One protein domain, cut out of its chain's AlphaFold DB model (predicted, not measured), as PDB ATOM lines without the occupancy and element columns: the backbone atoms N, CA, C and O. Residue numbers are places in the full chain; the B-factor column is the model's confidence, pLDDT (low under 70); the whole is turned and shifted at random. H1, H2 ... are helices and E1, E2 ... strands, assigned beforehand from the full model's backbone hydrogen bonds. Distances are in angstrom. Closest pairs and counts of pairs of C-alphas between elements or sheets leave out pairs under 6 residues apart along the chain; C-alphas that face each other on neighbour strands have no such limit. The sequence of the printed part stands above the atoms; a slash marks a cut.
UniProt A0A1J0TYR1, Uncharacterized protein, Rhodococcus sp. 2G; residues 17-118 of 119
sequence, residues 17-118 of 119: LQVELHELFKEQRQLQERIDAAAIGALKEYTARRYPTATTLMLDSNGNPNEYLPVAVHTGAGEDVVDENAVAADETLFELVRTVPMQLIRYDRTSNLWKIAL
ATOM      1  N   LEU A  17      -8.671 -52.489   0.262       89.81
ATOM      2  CA  LEU A  17     -10.065 -52.046   0.148       89.81
ATOM      3  C   LEU A  17     -10.233 -50.569   0.533       89.81
ATOM      4  O   LEU A  17     -11.000 -49.842  -0.092       89.81
ATOM      5  N   GLN A  18      -9.495 -50.096   1.541       90.06
ATOM      6  CA  GLN A  18      -9.476 -48.678   1.914       90.06
ATOM      7  C   GLN A  18      -8.870 -47.802   0.811       90.06
ATOM      8  O   GLN A  18      -9.360 -46.698   0.574       90.06
ATOM      9  N   VAL A  19      -7.830 -48.290   0.127       92.88
ATOM     10  CA  VAL A  19      -7.233 -47.603  -1.026       92.88
ATOM     11  C   VAL A  19      -8.221 -47.545  -2.191       92.88
ATOM     12  O   VAL A  19      -8.438 -46.466  -2.734       92.88
ATOM     13  N   GLU A  20      -8.868 -48.661  -2.534       94.12
ATOM     14  CA  GLU A  20      -9.880 -48.709  -3.597       94.12
ATOM     15  C   GLU A  20     -11.044 -47.747  -3.319       94.12
ATOM     16  O   GLU A  20     -11.401 -46.936  -4.172       94.12
ATOM     17  N   LEU A  21     -11.577 -47.750  -2.092       94.44
ATOM     18  CA  LEU A  21     -12.630 -46.821  -1.682       94.44
ATOM     19  C   LEU A  21     -12.188 -45.352  -1.796       94.44
ATOM     20  O   LEU A  21     -12.968 -44.494  -2.210       94.44
ATOM     21  N   HIS A  22     -10.941 -45.044  -1.436       95.94
ATOM     22  CA  HIS A  22     -10.401 -43.691  -1.551       95.94
ATOM     23  C   HIS A  22     -10.289 -43.229  -3.011       95.94
ATOM     24  O   HIS A  22     -10.615 -42.078  -3.307       95.94
ATOM     25  N   GLU A  23      -9.870 -44.108  -3.923       96.62
ATOM     26  CA  GLU A  23      -9.848 -43.803  -5.357       96.62
ATOM     27  C   GLU A  23     -11.265 -43.611  -5.913       96.62
ATOM     28  O   GLU A  23     -11.512 -42.619  -6.597       96.62
ATOM     29  N   LEU A  24     -12.233 -44.444  -5.518       97.88
ATOM     30  CA  LEU A  24     -13.639 -44.258  -5.905       97.88
ATOM     31  C   LEU A  24     -14.200 -42.905  -5.442       97.88
ATOM     32  O   LEU A  24     -14.908 -42.238  -6.197       97.88
ATOM     33  N   PHE A  25     -13.853 -42.443  -4.236       97.88
ATOM     34  CA  PHE A  25     -14.243 -41.102  -3.786       97.88
ATOM     35  C   PHE A  25     -13.602 -39.985  -4.619       97.88
ATOM     36  O   PHE A  25     -14.246 -38.960  -4.870       97.88
ATOM     37  N   LYS A  26     -12.352 -40.155  -5.075       97.31
ATOM     38  CA  LYS A  26     -11.716 -39.194  -5.992       97.31
ATOM     39  C   LYS A  26     -12.425 -39.166  -7.340       97.31
ATOM     40  O   LYS A  26     -12.714 -38.080  -7.836       97.31
ATOM     41  N   GLU A  27     -12.723 -40.330  -7.909       97.88
ATOM     42  CA  GLU A  27     -13.432 -40.444  -9.185       97.88
ATOM     43  C   GLU A  27     -14.831 -39.830  -9.105       97.88
ATOM     44  O   GLU A  27     -15.205 -39.026  -9.960       97.88
ATOM     45  N   GLN A  28     -15.577 -40.129  -8.037       97.50
ATOM     46  CA  GLN A  28     -16.890 -39.537  -7.783       97.50
ATOM     47  C   GLN A  28     -16.809 -38.009  -7.730       97.50
ATOM     48  O   GLN A  28     -17.616 -37.324  -8.360       97.50
ATOM     49  N   ARG A  29     -15.821 -37.461  -7.014       96.62
ATOM     50  CA  ARG A  29     -15.619 -36.013  -6.928       96.62
ATOM     51  C   ARG A  29     -15.312 -35.398  -8.293       96.62
ATOM     52  O   ARG A  29     -15.919 -34.394  -8.649       96.62
ATOM     53  N   GLN A  30     -14.405 -35.995  -9.065       97.19
ATOM     54  CA  GLN A  30     -14.067 -35.509 -10.406       97.19
ATOM     55  C   GLN A  30     -15.271 -35.556 -11.348       97.19
ATOM     56  O   GLN A  30     -15.470 -34.649 -12.158       97.19
ATOM     57  N   LEU A  31     -16.090 -36.606 -11.254       97.25
ATOM     58  CA  LEU A  31     -17.311 -36.712 -12.040       97.25
ATOM     59  C   LEU A  31     -18.319 -35.629 -11.647       97.25
ATOM     60  O   LEU A  31     -18.872 -34.985 -12.536       97.25
ATOM     61  N   GLN A  32     -18.504 -35.376 -10.349       95.31
ATOM     62  CA  GLN A  32     -19.375 -34.304  -9.870       95.31
ATOM     63  C   GLN A  32     -18.899 -32.933 -10.360       95.31
ATOM     64  O   GLN A  32     -19.690 -32.177 -10.909       95.31
ATOM     65  N   GLU A  33     -17.601 -32.635 -10.259       94.88
ATOM     66  CA  GLU A  33     -17.026 -31.376 -10.755       94.88
ATOM     67  C   GLU A  33     -17.256 -31.196 -12.270       94.88
ATOM     68  O   GLU A  33     -17.535 -30.089 -12.736       94.88
ATOM     69  N   ARG A  34     -17.200 -32.285 -13.049       97.00
ATOM     70  CA  ARG A  34     -17.503 -32.267 -14.491       97.00
ATOM     71  C   ARG A  34     -18.986 -32.049 -14.783       97.00
ATOM     72  O   ARG A  34     -19.301 -31.323 -15.724       97.00
ATOM     73  N   ILE A  35     -19.874 -32.678 -14.014       95.44
ATOM     74  CA  ILE A  35     -21.325 -32.486 -14.125       95.44
ATOM     75  C   ILE A  35     -21.672 -31.032 -13.808       95.44
ATOM     76  O   ILE A  35     -22.338 -30.381 -14.610       95.44
ATOM     77  N   ASP A  36     -21.146 -30.504 -12.705       94.38
ATOM     78  CA  ASP A  36     -21.334 -29.117 -12.287       94.38
ATOM     79  C   ASP A  36     -20.871 -28.154 -13.388       94.38
ATOM     80  O   ASP A  36     -21.621 -27.272 -13.808       94.38
ATOM     81  N   ALA A  37     -19.661 -28.354 -13.924       93.88
ATOM     82  CA  ALA A  37     -19.132 -27.545 -15.019       93.88
ATOM     83  C   ALA A  37     -20.018 -27.598 -16.277       93.88
ATOM     84  O   ALA A  37     -20.243 -26.565 -16.911       93.88
ATOM     85  N   ALA A  38     -20.542 -28.777 -16.626       95.81
ATOM     86  CA  ALA A  38     -21.434 -28.948 -17.769       95.81
ATOM     87  C   ALA A  38     -22.786 -28.252 -17.559       95.81
ATOM     88  O   ALA A  38     -23.244 -27.550 -18.460       95.81
ATOM     89  N   ALA A  39     -23.391 -28.378 -16.374       95.00
ATOM     90  CA  ALA A  39     -24.651 -27.718 -16.030       95.00
ATOM     91  C   ALA A  39     -24.526 -26.188 -16.106       95.00
ATOM     92  O   ALA A  39     -25.349 -25.508 -16.722       95.00
ATOM     93  N   ILE A  40     -23.438 -25.638 -15.556       94.25
ATOM     94  CA  ILE A  40     -23.145 -24.199 -15.621       94.25
ATOM     95  C   ILE A  40     -22.918 -23.757 -17.064       94.25
ATOM     96  O   ILE A  40     -23.435 -22.719 -17.477       94.25
ATOM     97  N   GLY A  41     -22.131 -24.524 -17.822       94.94
ATOM     98  CA  GLY A  41     -21.857 -24.247 -19.227       94.94
ATOM     99  C   GLY A  41     -23.144 -24.185 -20.043       94.94
ATOM    100  O   GLY A  41     -23.366 -23.201 -20.745       94.94
ATOM    101  N   ALA A  42     -24.025 -25.172 -19.874       96.44
ATOM    102  CA  ALA A  42     -25.311 -25.237 -20.556       96.44
ATOM    103  C   ALA A  42     -26.222 -24.054 -20.197       96.44
ATOM    104  O   ALA A  42     -26.762 -23.411 -21.097       96.44
ATOM    105  N   LEU A  43     -26.338 -23.697 -18.909       96.38
ATOM    106  CA  LEU A  43     -27.108 -22.521 -18.488       96.38
ATOM    107  C   LEU A  43     -26.555 -21.230 -19.106       96.38
ATOM    108  O   LEU A  43     -27.312 -20.421 -19.648       96.38
ATOM    109  N   LYS A  44     -25.238 -21.015 -19.024       94.94
ATOM    110  CA  LYS A  44     -24.596 -19.802 -19.549       94.94
ATOM    111  C   LYS A  44     -24.716 -19.706 -21.063       94.94
ATOM    112  O   LYS A  44     -24.995 -18.632 -21.586       94.94
ATOM    113  N   GLU A  45     -24.538 -20.812 -21.774       96.50
ATOM    114  CA  GLU A  45     -24.681 -20.850 -23.226       96.50
ATOM    115  C   GLU A  45     -26.129 -20.599 -23.656       96.50
ATOM    116  O   GLU A  45     -26.374 -19.772 -24.540       96.50
ATOM    117  N   TYR A  46     -27.090 -21.253 -23.000       96.06
ATOM    118  CA  TYR A  46     -28.510 -21.045 -23.257       96.06
ATOM    119  C   TYR A  46     -28.905 -19.583 -23.033       96.06
ATOM    120  O   TYR A  46     -29.427 -18.929 -23.937       96.06
ATOM    121  N   THR A  47     -28.583 -19.035 -21.861       94.50
ATOM    122  CA  THR A  47     -28.917 -17.647 -21.517       94.50
ATOM    123  C   THR A  47     -28.171 -16.634 -22.380       94.50
ATOM    124  O   THR A  47     -28.762 -15.627 -22.750       94.50
ATOM    125  N   ALA A  48     -26.931 -16.893 -22.803       94.12
ATOM    126  CA  ALA A  48     -26.232 -16.017 -23.743       94.12
ATOM    127  C   ALA A  48     -26.906 -15.962 -25.124       94.12
ATOM    128  O   ALA A  48     -26.930 -14.897 -25.741       94.12
ATOM    129  N   ARG A  49     -27.459 -17.085 -25.604       95.25
ATOM    130  CA  ARG A  49     -28.186 -17.152 -26.884       95.25
ATOM    131  C   ARG A  49     -29.588 -16.553 -26.779       95.25
ATOM    132  O   ARG A  49     -30.006 -15.820 -27.670       95.25
ATOM    133  N   ARG A  50     -30.313 -16.876 -25.706       94.56
ATOM    134  CA  ARG A  50     -31.715 -16.487 -25.501       94.56
ATOM    135  C   ARG A  50     -31.862 -15.051 -24.994       94.56
ATOM    136  O   ARG A  50     -32.765 -14.350 -25.441       94.56
ATOM    137  N   TYR A  51     -30.957 -14.620 -24.114       93.75
ATOM    138  CA  TYR A  51     -30.952 -13.327 -23.422       93.75
ATOM    139  C   TYR A  51     -29.559 -12.660 -23.502       93.75
ATOM    140  O   TYR A  51     -28.811 -12.607 -22.521       93.75
ATOM    141  N   PRO A  52     -29.160 -12.114 -24.667       92.75
ATOM    142  CA  PRO A  52     -27.777 -11.695 -24.922       92.75
ATOM    143  C   PRO A  52     -27.260 -10.537 -24.061       92.75
ATOM    144  O   PRO A  52     -26.053 -10.302 -24.019       92.75
ATOM    145  N   THR A  53     -28.126  -9.806 -23.371       94.44
ATOM    146  CA  THR A  53     -27.758  -8.713 -22.455       94.44
ATOM    147  C   THR A  53     -27.826  -9.122 -20.982       94.44
ATOM    148  O   THR A  53     -27.450  -8.337 -20.111       94.44
ATOM    149  N   ALA A  54     -28.263 -10.351 -20.693       94.69
ATOM    150  CA  ALA A  54     -28.427 -10.845 -19.339       94.69
ATOM    151  C   ALA A  54     -27.088 -11.077 -18.637       94.69
ATOM    152  O   ALA A  54     -26.129 -11.600 -19.210       94.69
ATOM    153  N   THR A  55     -27.054 -10.715 -17.360       95.56
ATOM    154  CA  THR A  55     -25.915 -10.947 -16.461       95.56
ATOM    155  C   THR A  55     -26.325 -11.702 -15.206       95.56
ATOM    156  O   THR A  55     -25.496 -12.389 -14.614       95.56
ATOM    157  N   THR A  56     -27.598 -11.618 -14.823       95.38
ATOM    158  CA  THR A  56     -28.122 -12.225 -13.601       95.38
ATOM    159  C   THR A  56     -29.436 -12.925 -13.910       95.38
ATOM    160  O   THR A  56     -30.295 -12.360 -14.581       95.38
ATOM    161  N   LEU A  57     -29.588 -14.148 -13.412       95.25
ATOM    162  CA  LEU A  57     -30.860 -14.861 -13.357       95.25
ATOM    163  C   LEU A  57     -31.346 -14.855 -11.911       95.25
ATOM    164  O   LEU A  57     -30.601 -15.276 -11.026       95.25
ATOM    165  N   MET A  58     -32.570 -14.392 -11.686       95.06
ATOM    166  CA  MET A  58     -33.250 -14.425 -10.398       95.06
ATOM    167  C   MET A  58     -34.130 -15.661 -10.294       95.06
ATOM    168  O   MET A  58     -34.757 -16.085 -11.267       95.06
ATOM    169  N   LEU A  59     -34.176 -16.203  -9.086       94.94
ATOM    170  CA  LEU A  59     -34.807 -17.460  -8.754       94.94
ATOM    171  C   LEU A  59     -35.653 -17.322  -7.485       94.94
ATOM    172  O   LEU A  59     -35.211 -16.714  -6.510       94.94
ATOM    173  N   ASP A  60     -36.815 -17.958  -7.459       92.75
ATOM    174  CA  ASP A  60     -37.537 -18.265  -6.220       92.75
ATOM    175  C   ASP A  60     -37.273 -19.724  -5.822       92.75
ATOM    176  O   ASP A  60     -37.011 -20.558  -6.681       92.75
ATOM    177  N   SER A  61     -37.317 -20.049  -4.532       87.25
ATOM    178  CA  SER A  61     -37.214 -21.432  -4.059       87.25
ATOM    179  C   SER A  61     -38.567 -22.152  -4.019       87.25
ATOM    180  O   SER A  61     -38.631 -23.286  -3.567       87.25
ATOM    181  N   ASN A  62     -39.679 -21.495  -4.377       87.38
ATOM    182  CA  ASN A  62     -41.032 -22.063  -4.303       87.38
ATOM    183  C   ASN A  62     -41.352 -22.721  -2.935       87.38
ATOM    184  O   ASN A  62     -42.046 -23.730  -2.842       87.38
ATOM    185  N   GLY A  63     -40.759 -22.202  -1.852       81.31
ATOM    186  CA  GLY A  63     -40.817 -22.791  -0.504       81.31
ATOM    187  C   GLY A  63     -39.886 -23.987  -0.216       81.31
ATOM    188  O   GLY A  63     -39.754 -24.370   0.944       81.31
ATOM    189  N   ASN A  64     -39.187 -24.533  -1.214       83.88
ATOM    190  CA  ASN A  64     -38.255 -25.659  -1.117       83.88
ATOM    191  C   ASN A  64     -36.797 -25.217  -1.393       83.88
ATOM    192  O   ASN A  64     -36.453 -24.917  -2.531       83.88
ATOM    193  N   PRO A  65     -35.872 -25.259  -0.413       80.06
ATOM    194  CA  PRO A  65     -34.501 -24.735  -0.561       80.06
ATOM    195  C   PRO A  65     -33.628 -25.346  -1.671       80.06
ATOM    196  O   PRO A  65     -32.530 -24.852  -1.912       80.06
ATOM    197  N   ASN A  66     -34.072 -26.426  -2.312       83.19
ATOM    198  CA  ASN A  66     -33.338 -27.132  -3.365       83.19
ATOM    199  C   ASN A  66     -34.088 -27.123  -4.705       83.19
ATOM    200  O   ASN A  66     -33.634 -27.738  -5.665       83.19
ATOM    201  N   GLU A  67     -35.246 -26.471  -4.765       88.69
ATOM    202  CA  GLU A  67     -36.077 -26.397  -5.957       88.69
ATOM    203  C   GLU A  67     -36.194 -24.935  -6.355       88.69
ATOM    204  O   GLU A  67     -36.913 -24.163  -5.734       88.69
ATOM    205  N   TYR A  68     -35.426 -24.543  -7.363       91.69
ATOM    206  CA  TYR A  68     -35.343 -23.153  -7.780       91.69
ATOM    207  C   TYR A  68     -36.078 -22.926  -9.093       91.69
ATOM    208  O   TYR A  68     -35.887 -23.673 -10.052       91.69
ATOM    209  N   LEU A  69     -36.880 -21.865  -9.136       92.62
ATOM    210  CA  LEU A  69     -37.686 -21.465 -10.280       92.62
ATOM    211  C   LEU A  69     -37.163 -20.162 -10.875       92.62
ATOM    212  O   LEU A  69     -37.030 -19.194 -10.127       92.62
ATOM    213  N   PRO A  70     -36.899 -20.095 -12.191       94.19
ATOM    214  CA  PRO A  70     -36.643 -18.835 -12.879       94.19
ATOM    215  C   PRO A  70     -37.811 -17.862 -12.695       94.19
ATOM    216  O   PRO A  70     -38.945 -18.214 -13.002       94.19
ATOM    217  N   VAL A  71     -37.532 -16.639 -12.234       93.88
ATOM    218  CA  VAL A  71     -38.565 -15.590 -12.083       93.88
ATOM    219  C   VAL A  71     -38.240 -14.309 -12.845       93.88
ATOM    220  O   VAL A  71     -39.135 -13.669 -13.379       93.88
ATOM    221  N   ALA A  72     -36.962 -13.943 -12.962       94.00
ATOM    222  CA  ALA A  72     -36.561 -12.759 -13.718       94.00
ATOM    223  C   ALA A  72     -35.142 -12.896 -14.270       94.00
ATOM    224  O   ALA A  72     -34.298 -13.586 -13.701       94.00
ATOM    225  N   VAL A  73     -34.860 -12.207 -15.372       94.56
ATOM    226  CA  VAL A  73     -33.527 -12.145 -15.979       94.56
ATOM    227  C   VAL A  73     -33.132 -10.682 -16.102       94.56
ATOM    228  O   VAL A  73     -33.843  -9.917 -16.750       94.56
ATOM    229  N   HIS A  74     -31.995 -10.295 -15.521       94.44
ATOM    230  CA  HIS A  74     -31.570  -8.898 -15.450       94.44
ATOM    231  C   HIS A  74     -30.267  -8.607 -16.200       94.44
ATOM    232  O   HIS A  74     -29.338  -9.430 -16.266       94.44
ATOM    233  N   THR A  75     -30.164  -7.382 -16.712       93.56
ATOM    234  CA  THR A  75     -28.909  -6.789 -17.192       93.56
ATOM    235  C   THR A  75     -27.992  -6.421 -16.021       93.56
ATOM    236  O   THR A  75     -28.390  -6.452 -14.858       93.56
ATOM    237  N   GLY A  76     -26.748  -6.034 -16.316       87.69
ATOM    238  CA  GLY A  76     -25.813  -5.553 -15.288       87.69
ATOM    239  C   GLY A  76     -26.253  -4.246 -14.614       87.69
ATOM    240  O   GLY A  76     -25.741  -3.910 -13.552       87.69
ATOM    241  N   ALA A  77     -27.209  -3.528 -15.214       88.62
ATOM    242  CA  ALA A  77     -27.822  -2.332 -14.647       88.62
ATOM    243  C   ALA A  77     -29.032  -2.646 -13.742       88.62
ATOM    244  O   ALA A  77     -29.570  -1.734 -13.123       88.62
ATOM    245  N   GLY A  78     -29.448  -3.917 -13.647       87.62
ATOM    246  CA  GLY A  78     -30.630  -4.335 -12.888       87.62
ATOM    247  C   GLY A  78     -31.953  -4.169 -13.639       87.62
ATOM    248  O   GLY A  78     -33.006  -4.213 -13.018       87.62
ATOM    249  N   GLU A  79     -31.911  -3.966 -14.957       91.56
ATOM    250  CA  GLU A  79     -33.109  -3.859 -15.798       91.56
ATOM    251  C   GLU A  79     -33.581  -5.243 -16.252       91.56
ATOM    252  O   GLU A  79     -32.754  -6.109 -16.553       91.56
ATOM    253  N   ASP A  80     -34.895  -5.433 -16.362       92.38
ATOM    254  CA  ASP A  80     -35.495  -6.665 -16.876       92.38
ATOM    255  C   ASP A  80     -35.181  -6.863 -18.362       92.38
ATOM    256  O   ASP A  80     -35.418  -5.992 -19.199       92.38
ATOM    257  N   VAL A  81     -34.644  -8.035 -18.700       92.38
ATOM    258  CA  VAL A  81     -34.343  -8.430 -20.086       92.38
ATOM    259  C   VAL A  81     -35.585  -8.984 -20.786       92.38
ATOM    260  O   VAL A  81     -35.701  -8.908 -22.009       92.38
ATOM    261  N   VAL A  82     -36.497  -9.574 -20.019       91.94
ATOM    262  CA  VAL A  82     -37.706 -10.246 -20.493       91.94
ATOM    263  C   VAL A  82     -38.775 -10.171 -19.403       91.94
ATOM    264  O   VAL A  82     -38.439 -10.093 -18.222       91.94
ATOM    265  N   ASP A  83     -40.049 -10.170 -19.797       85.75
ATOM    266  CA  ASP A  83     -41.161 -10.181 -18.849       85.75
ATOM    267  C   ASP A  83     -41.246 -11.504 -18.064       85.75
ATOM    268  O   ASP A  83     -40.830 -12.564 -18.537       85.75
ATOM    269  N   GLU A  84     -41.818 -11.438 -16.863       83.19
ATOM    270  CA  GLU A  84     -41.937 -12.572 -15.936       83.19
ATOM    271  C   GLU A  84     -42.709 -13.761 -16.536       83.19
ATOM    272  O   GLU A  84     -42.323 -14.913 -16.335       83.19
ATOM    273  N   ASN A  85     -43.750 -13.515 -17.342       87.69
ATOM    274  CA  ASN A  85     -44.530 -14.596 -17.953       87.69
ATOM    275  C   ASN A  85     -43.702 -15.366 -18.987       87.69
ATOM    276  O   ASN A  85     -43.812 -16.588 -19.096       87.69
ATOM    277  N   ALA A  86     -42.859 -14.667 -19.742       89.44
ATOM    278  CA  ALA A  86     -41.959 -15.280 -20.704       89.44
ATOM    279  C   ALA A  86     -40.797 -16.034 -20.035       89.44
ATOM    280  O   ALA A  86     -40.321 -17.011 -20.612       89.44
ATOM    281  N   VAL A  87     -40.364 -15.635 -18.834       91.19
ATOM    282  CA  VAL A  87     -39.421 -16.425 -18.020       91.19
ATOM    283  C   VAL A  87     -40.094 -17.693 -17.499       91.19
ATOM    284  O   VAL A  87     -39.537 -18.778 -17.638       91.19
ATOM    285  N   ALA A  88     -41.310 -17.573 -16.960       86.94
ATOM    286  CA  ALA A  88     -42.072 -18.702 -16.431       86.94
ATOM    287  C   ALA A  88     -42.427 -19.745 -17.508       86.94
ATOM    288  O   ALA A  88     -42.525 -20.933 -17.212       86.94
ATOM    289  N   ALA A  89     -42.601 -19.312 -18.760       91.12
ATOM    290  CA  ALA A  89     -42.860 -20.191 -19.900       91.12
ATOM    291  C   ALA A  89     -41.591 -20.835 -20.498       91.12
ATOM    292  O   ALA A  89     -41.698 -21.659 -21.409       91.12
ATOM    293  N   ASP A  90     -40.391 -20.463 -20.041       94.56
ATOM    294  CA  ASP A  90     -39.139 -21.022 -20.547       94.56
ATOM    295  C   ASP A  90     -38.806 -22.357 -19.853       94.56
ATOM    296  O   ASP A  90     -38.024 -22.430 -18.902       94.56
ATOM    297  N   GLU A  91     -39.403 -23.441 -20.359       94.06
ATOM    298  CA  GLU A  91     -39.186 -24.805 -19.851       94.06
ATOM    299  C   GLU A  91     -37.710 -25.229 -19.914       94.06
ATOM    300  O   GLU A  91     -37.221 -25.943 -19.041       94.06
ATOM    301  N   THR A  92     -36.965 -24.768 -20.924       95.50
ATOM    302  CA  THR A  92     -35.544 -25.120 -21.055       95.50
ATOM    303  C   THR A  92     -34.717 -24.438 -19.971       95.50
ATOM    304  O   THR A  92     -33.856 -25.072 -19.360       95.50
ATOM    305  N   LEU A  93     -34.986 -23.160 -19.693       95.44
ATOM    306  CA  LEU A  93     -34.358 -22.432 -18.596       95.44
ATOM    307  C   LEU A  93     -34.665 -23.088 -17.248       95.44
ATOM    308  O   LEU A  93     -33.758 -23.244 -16.429       95.44
ATOM    309  N   PHE A  94     -35.916 -23.498 -17.037       93.81
ATOM    310  CA  PHE A  94     -36.344 -24.216 -15.840       93.81
ATOM    311  C   PHE A  94     -35.548 -25.515 -15.644       93.81
ATOM    312  O   PHE A  94     -34.943 -25.710 -14.587       93.81
ATOM    313  N   GLU A  95     -35.470 -26.369 -16.667       93.88
ATOM    314  CA  GLU A  95     -34.720 -27.628 -16.588       93.88
ATOM    315  C   GLU A  95     -33.227 -27.391 -16.331       93.88
ATOM    316  O   GLU A  95     -32.619 -28.058 -15.494       93.88
ATOM    317  N   LEU A  96     -32.632 -26.387 -16.981       95.12
ATOM    318  CA  LEU A  96     -31.230 -26.042 -16.758       95.12
ATOM    319  C   LEU A  96     -30.977 -25.599 -15.317       95.12
ATOM    320  O   LEU A  96     -30.031 -26.084 -14.700       95.12
ATOM    321  N   VAL A  97     -31.831 -24.748 -14.744       94.12
ATOM    322  CA  VAL A  97     -31.695 -24.293 -13.350       94.12
ATOM    323  C   VAL A  97     -31.739 -25.450 -12.357       94.12
ATOM    324  O   VAL A  97     -30.940 -25.463 -11.423       94.12
ATOM    325  N   ARG A  98     -32.586 -26.461 -12.579       91.50
ATOM    326  CA  ARG A  98     -32.661 -27.650 -11.707       91.50
ATOM    327  C   ARG A  98     -31.373 -28.466 -11.669       91.50
ATOM    328  O   ARG A  98     -31.158 -29.220 -10.724       91.50
ATOM    329  N   THR A  99     -30.530 -28.327 -12.689       91.94
ATOM    330  CA  THR A  99     -29.230 -29.006 -12.766       91.94
ATOM    331  C   THR A  99     -28.078 -28.164 -12.220       91.94
ATOM    332  O   THR A  99     -26.974 -28.679 -12.054       91.94
ATOM    333  N   VAL A 100     -28.307 -26.876 -11.934       92.50
ATOM    334  CA  VAL A 100     -27.261 -25.984 -11.427       92.50
ATOM    335  C   VAL A 100     -26.906 -26.378 -10.001       92.50
ATOM    336  O   VAL A 100     -27.788 -26.542  -9.154       92.50
ATOM    337  N   PRO A 101     -25.610 -26.466  -9.684       92.00
ATOM    338  CA  PRO A 101     -25.208 -26.885  -8.364       92.00
ATOM    339  C   PRO A 101     -25.401 -25.734  -7.359       92.00
ATOM    340  O   PRO A 101     -25.041 -24.575  -7.605       92.00
ATOM    341  N   MET A 102     -26.000 -26.053  -6.207       88.94
ATOM    342  CA  MET A 102     -26.496 -25.072  -5.229       88.94
ATOM    343  C   MET A 102     -25.445 -24.066  -4.751       88.94
ATOM    344  O   MET A 102     -25.777 -22.934  -4.412       88.94
ATOM    345  N   GLN A 103     -24.164 -24.441  -4.738       89.44
ATOM    346  CA  GLN A 103     -23.070 -23.565  -4.317       89.44
ATOM    347  C   GLN A 103     -22.918 -22.304  -5.178       89.44
ATOM    348  O   GLN A 103     -22.247 -21.360  -4.750       89.44
ATOM    349  N   LEU A 104     -23.513 -22.275  -6.373       88.81
ATOM    350  CA  LEU A 104     -23.520 -21.111  -7.261       88.81
ATOM    351  C   LEU A 104     -24.762 -20.242  -7.121       88.81
ATOM    352  O   LEU A 104     -24.778 -19.119  -7.623       88.81
ATOM    353  N   ILE A 105     -25.768 -20.739  -6.413       93.69
ATOM    354  CA  ILE A 105     -26.991 -20.012  -6.137       93.69
ATOM    355  C   ILE A 105     -26.740 -19.150  -4.900       93.69
ATOM    356  O   ILE A 105     -26.303 -19.618  -3.844       93.69
ATOM    357  N   ARG A 106     -26.943 -17.842  -5.044       94.38
ATOM    358  CA  ARG A 106     -26.696 -16.857  -3.988       94.38
ATOM    359  C   ARG A 106     -27.994 -16.192  -3.600       94.38
ATOM    360  O   ARG A 106     -28.748 -15.776  -4.462       94.38
ATOM    361  N   TYR A 107     -28.231 -16.054  -2.306       94.12
ATOM    362  CA  TYR A 107     -29.378 -15.298  -1.830       94.12
ATOM    363  C   TYR A 107     -29.108 -13.792  -1.952       94.12
ATOM    364  O   TYR A 107     -28.089 -13.291  -1.466       94.12
ATOM    365  N   ASP A 108     -30.017 -13.078  -2.604       92.75
ATOM    366  CA  ASP A 108     -30.057 -11.627  -2.688       92.75
ATOM    367  C   ASP A 108     -31.070 -11.069  -1.684       92.75
ATOM    368  O   ASP A 108     -32.284 -11.226  -1.808       92.75
ATOM    369  N   ARG A 109     -30.548 -10.377  -0.673       92.62
ATOM    370  CA  ARG A 109     -31.356  -9.787   0.398       92.62
ATOM    371  C   ARG A 109     -32.210  -8.614  -0.071       92.62
ATOM    372  O   ARG A 109     -33.186  -8.296   0.593       92.62
ATOM    373  N   THR A 110     -31.822  -7.950  -1.155       90.50
ATOM    374  CA  THR A 110     -32.497  -6.734  -1.628       90.50
ATOM    375  C   THR A 110     -33.816  -7.085  -2.296       90.50
ATOM    376  O   THR A 110     -34.831  -6.446  -2.043       90.50
ATOM    377  N   SER A 111     -33.793  -8.128  -3.122       87.44
ATOM    378  CA  SER A 111     -34.960  -8.645  -3.832       87.44
ATOM    379  C   SER A 111     -35.675  -9.768  -3.079       87.44
ATOM    380  O   SER A 111     -36.752 -10.166  -3.499       87.44
ATOM    381  N   ASN A 112     -35.113 -10.259  -1.966       92.62
ATOM    382  CA  ASN A 112     -35.615 -11.428  -1.233       92.62
ATOM    383  C   ASN A 112     -35.740 -12.672  -2.137       92.62
ATOM    384  O   ASN A 112     -36.665 -13.468  -2.008       92.62
ATOM    385  N   LEU A 113     -34.795 -12.823  -3.062       93.81
ATOM    386  CA  LEU A 113     -34.770 -13.880  -4.066       93.81
ATOM    387  C   LEU A 113     -33.379 -14.498  -4.141       93.81
ATOM    388  O   LEU A 113     -32.395 -13.957  -3.641       93.81
ATOM    389  N   TRP A 114     -33.283 -15.641  -4.793       95.31
ATOM    390  CA  TRP A 114     -32.022 -16.292  -5.109       95.31
ATOM    391  C   TRP A 114     -31.527 -15.843  -6.481       95.31
ATOM    392  O   TRP A 114     -32.300 -15.357  -7.299       95.31
ATOM    393  N   LYS A 115     -30.227 -15.959  -6.748       94.81
ATOM    394  CA  LYS A 115     -29.647 -15.545  -8.023       94.81
ATOM    395  C   LYS A 115     -28.475 -16.394  -8.472       94.81
ATOM    396  O   LYS A 115     -27.707 -16.899  -7.651       94.81
ATOM    397  N   ILE A 116     -28.310 -16.468  -9.788       95.25
ATOM    398  CA  ILE A 116     -27.153 -17.041 -10.475       95.25
ATOM    399  C   ILE A 116     -26.510 -15.954 -11.338       95.25
ATOM    400  O   ILE A 116     -27.186 -15.263 -12.102       95.25
ATOM    401  N   ALA A 117     -25.185 -15.830 -11.244       94.69
ATOM    402  CA  ALA A 117     -24.409 -15.010 -12.165       94.69
ATOM    403  C   ALA A 117     -24.252 -15.733 -13.512       94.69
ATOM    404  O   ALA A 117     -23.708 -16.838 -13.586       94.69
ATOM    405  N   LEU A 118     -24.711 -15.094 -14.583       93.31
ATOM    406  CA  LEU A 118     -24.643 -15.625 -15.944       93.31
ATOM    407  C   LEU A 118     -23.330 -15.247 -16.644       93.31
ATOM    408  O   LEU A 118     -22.913 -15.941 -17.572       93.31
TER     409      LEU A 118
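This is residues 17 to 118 of the 119 residues of an uncharacterized protein of Rhodococcus sp. 2G (UniProt A0A1J0TYR1). A small twisted four-stranded sheet has helices packed over one face, and the longest of them, H1, runs far beyond the body as an arm. The last part of H1 and the short H3 make the helical layer over the sheet, little H2 sits by the edge strand E2, and residues 17 to 31 of H1 stick out. The printed part has 102 residues, with three named helices and four named strands in the order H1 E1 E2 H2 H3 E3 E4, class mixed, in two layers, H1 and H3 on one face of the antiparallel sheet E2 E1 E4 E3. It is loose, with a radius of gyration of the C-alphas of 16.0 A, and elongated, spanning 55 by 29 by 24 A.

The strands are E2, residues 69 to 74, 14.9 A; E1, 56 to 60, 13.4 A; E4, 113 to 117, 13.2 A; and E3, 106 to 108. H1, residues 17 to 50, is 48.9 A long, from C-alpha 17 at (-10.065, -52.046, 0.148). H2 is residues 84 to 88 and H3 residues 91 to 99, 12.9 A. E4 ends with C-alpha 117 at (-24.409, -15.010, -12.165).

The sheet is only just strongly twisted, its C-alphas up to 4.3 A off the best plane. E1 and E2 form a hairpin, with N 58 and O 72 at 2.8 A; E1 and E4 are antiparallel, with N 59 and O 114 at 2.7 A; E3 and E4 form a hairpin, with N 108 and O 113 at 2.7 A. H3 lies over E2, across the strands at 72 degrees on the local plane; their closest C-alphas are those of Pro 70 and Phe 94, 6.1 A. H1 touches H3 with residues 36 to 47 alone, closest at the C-alphas of Leu 43 and Leu 96, 5.7 A, at a shallow tilt of 27 degrees, opposite ways. H2 is on the sheet, on the same face as H3, and only just over none of its strands, with 2 of its C-alphas falling on E2; the closest C-alphas of H2 and E2 are those of Ala 72 and Glu 84, 5.8 A. H1 and H2 are apart. Every O i to N i+4 pair is within hydrogen-bond range in H1 and H2, and 4 of 5 in H3.

The C-alphas of Leu 17 and Glu 79, the two farthest apart, are 55.7 A apart. The printed part has no cut and no long link, and no printed residue is under 70 in pLDDT.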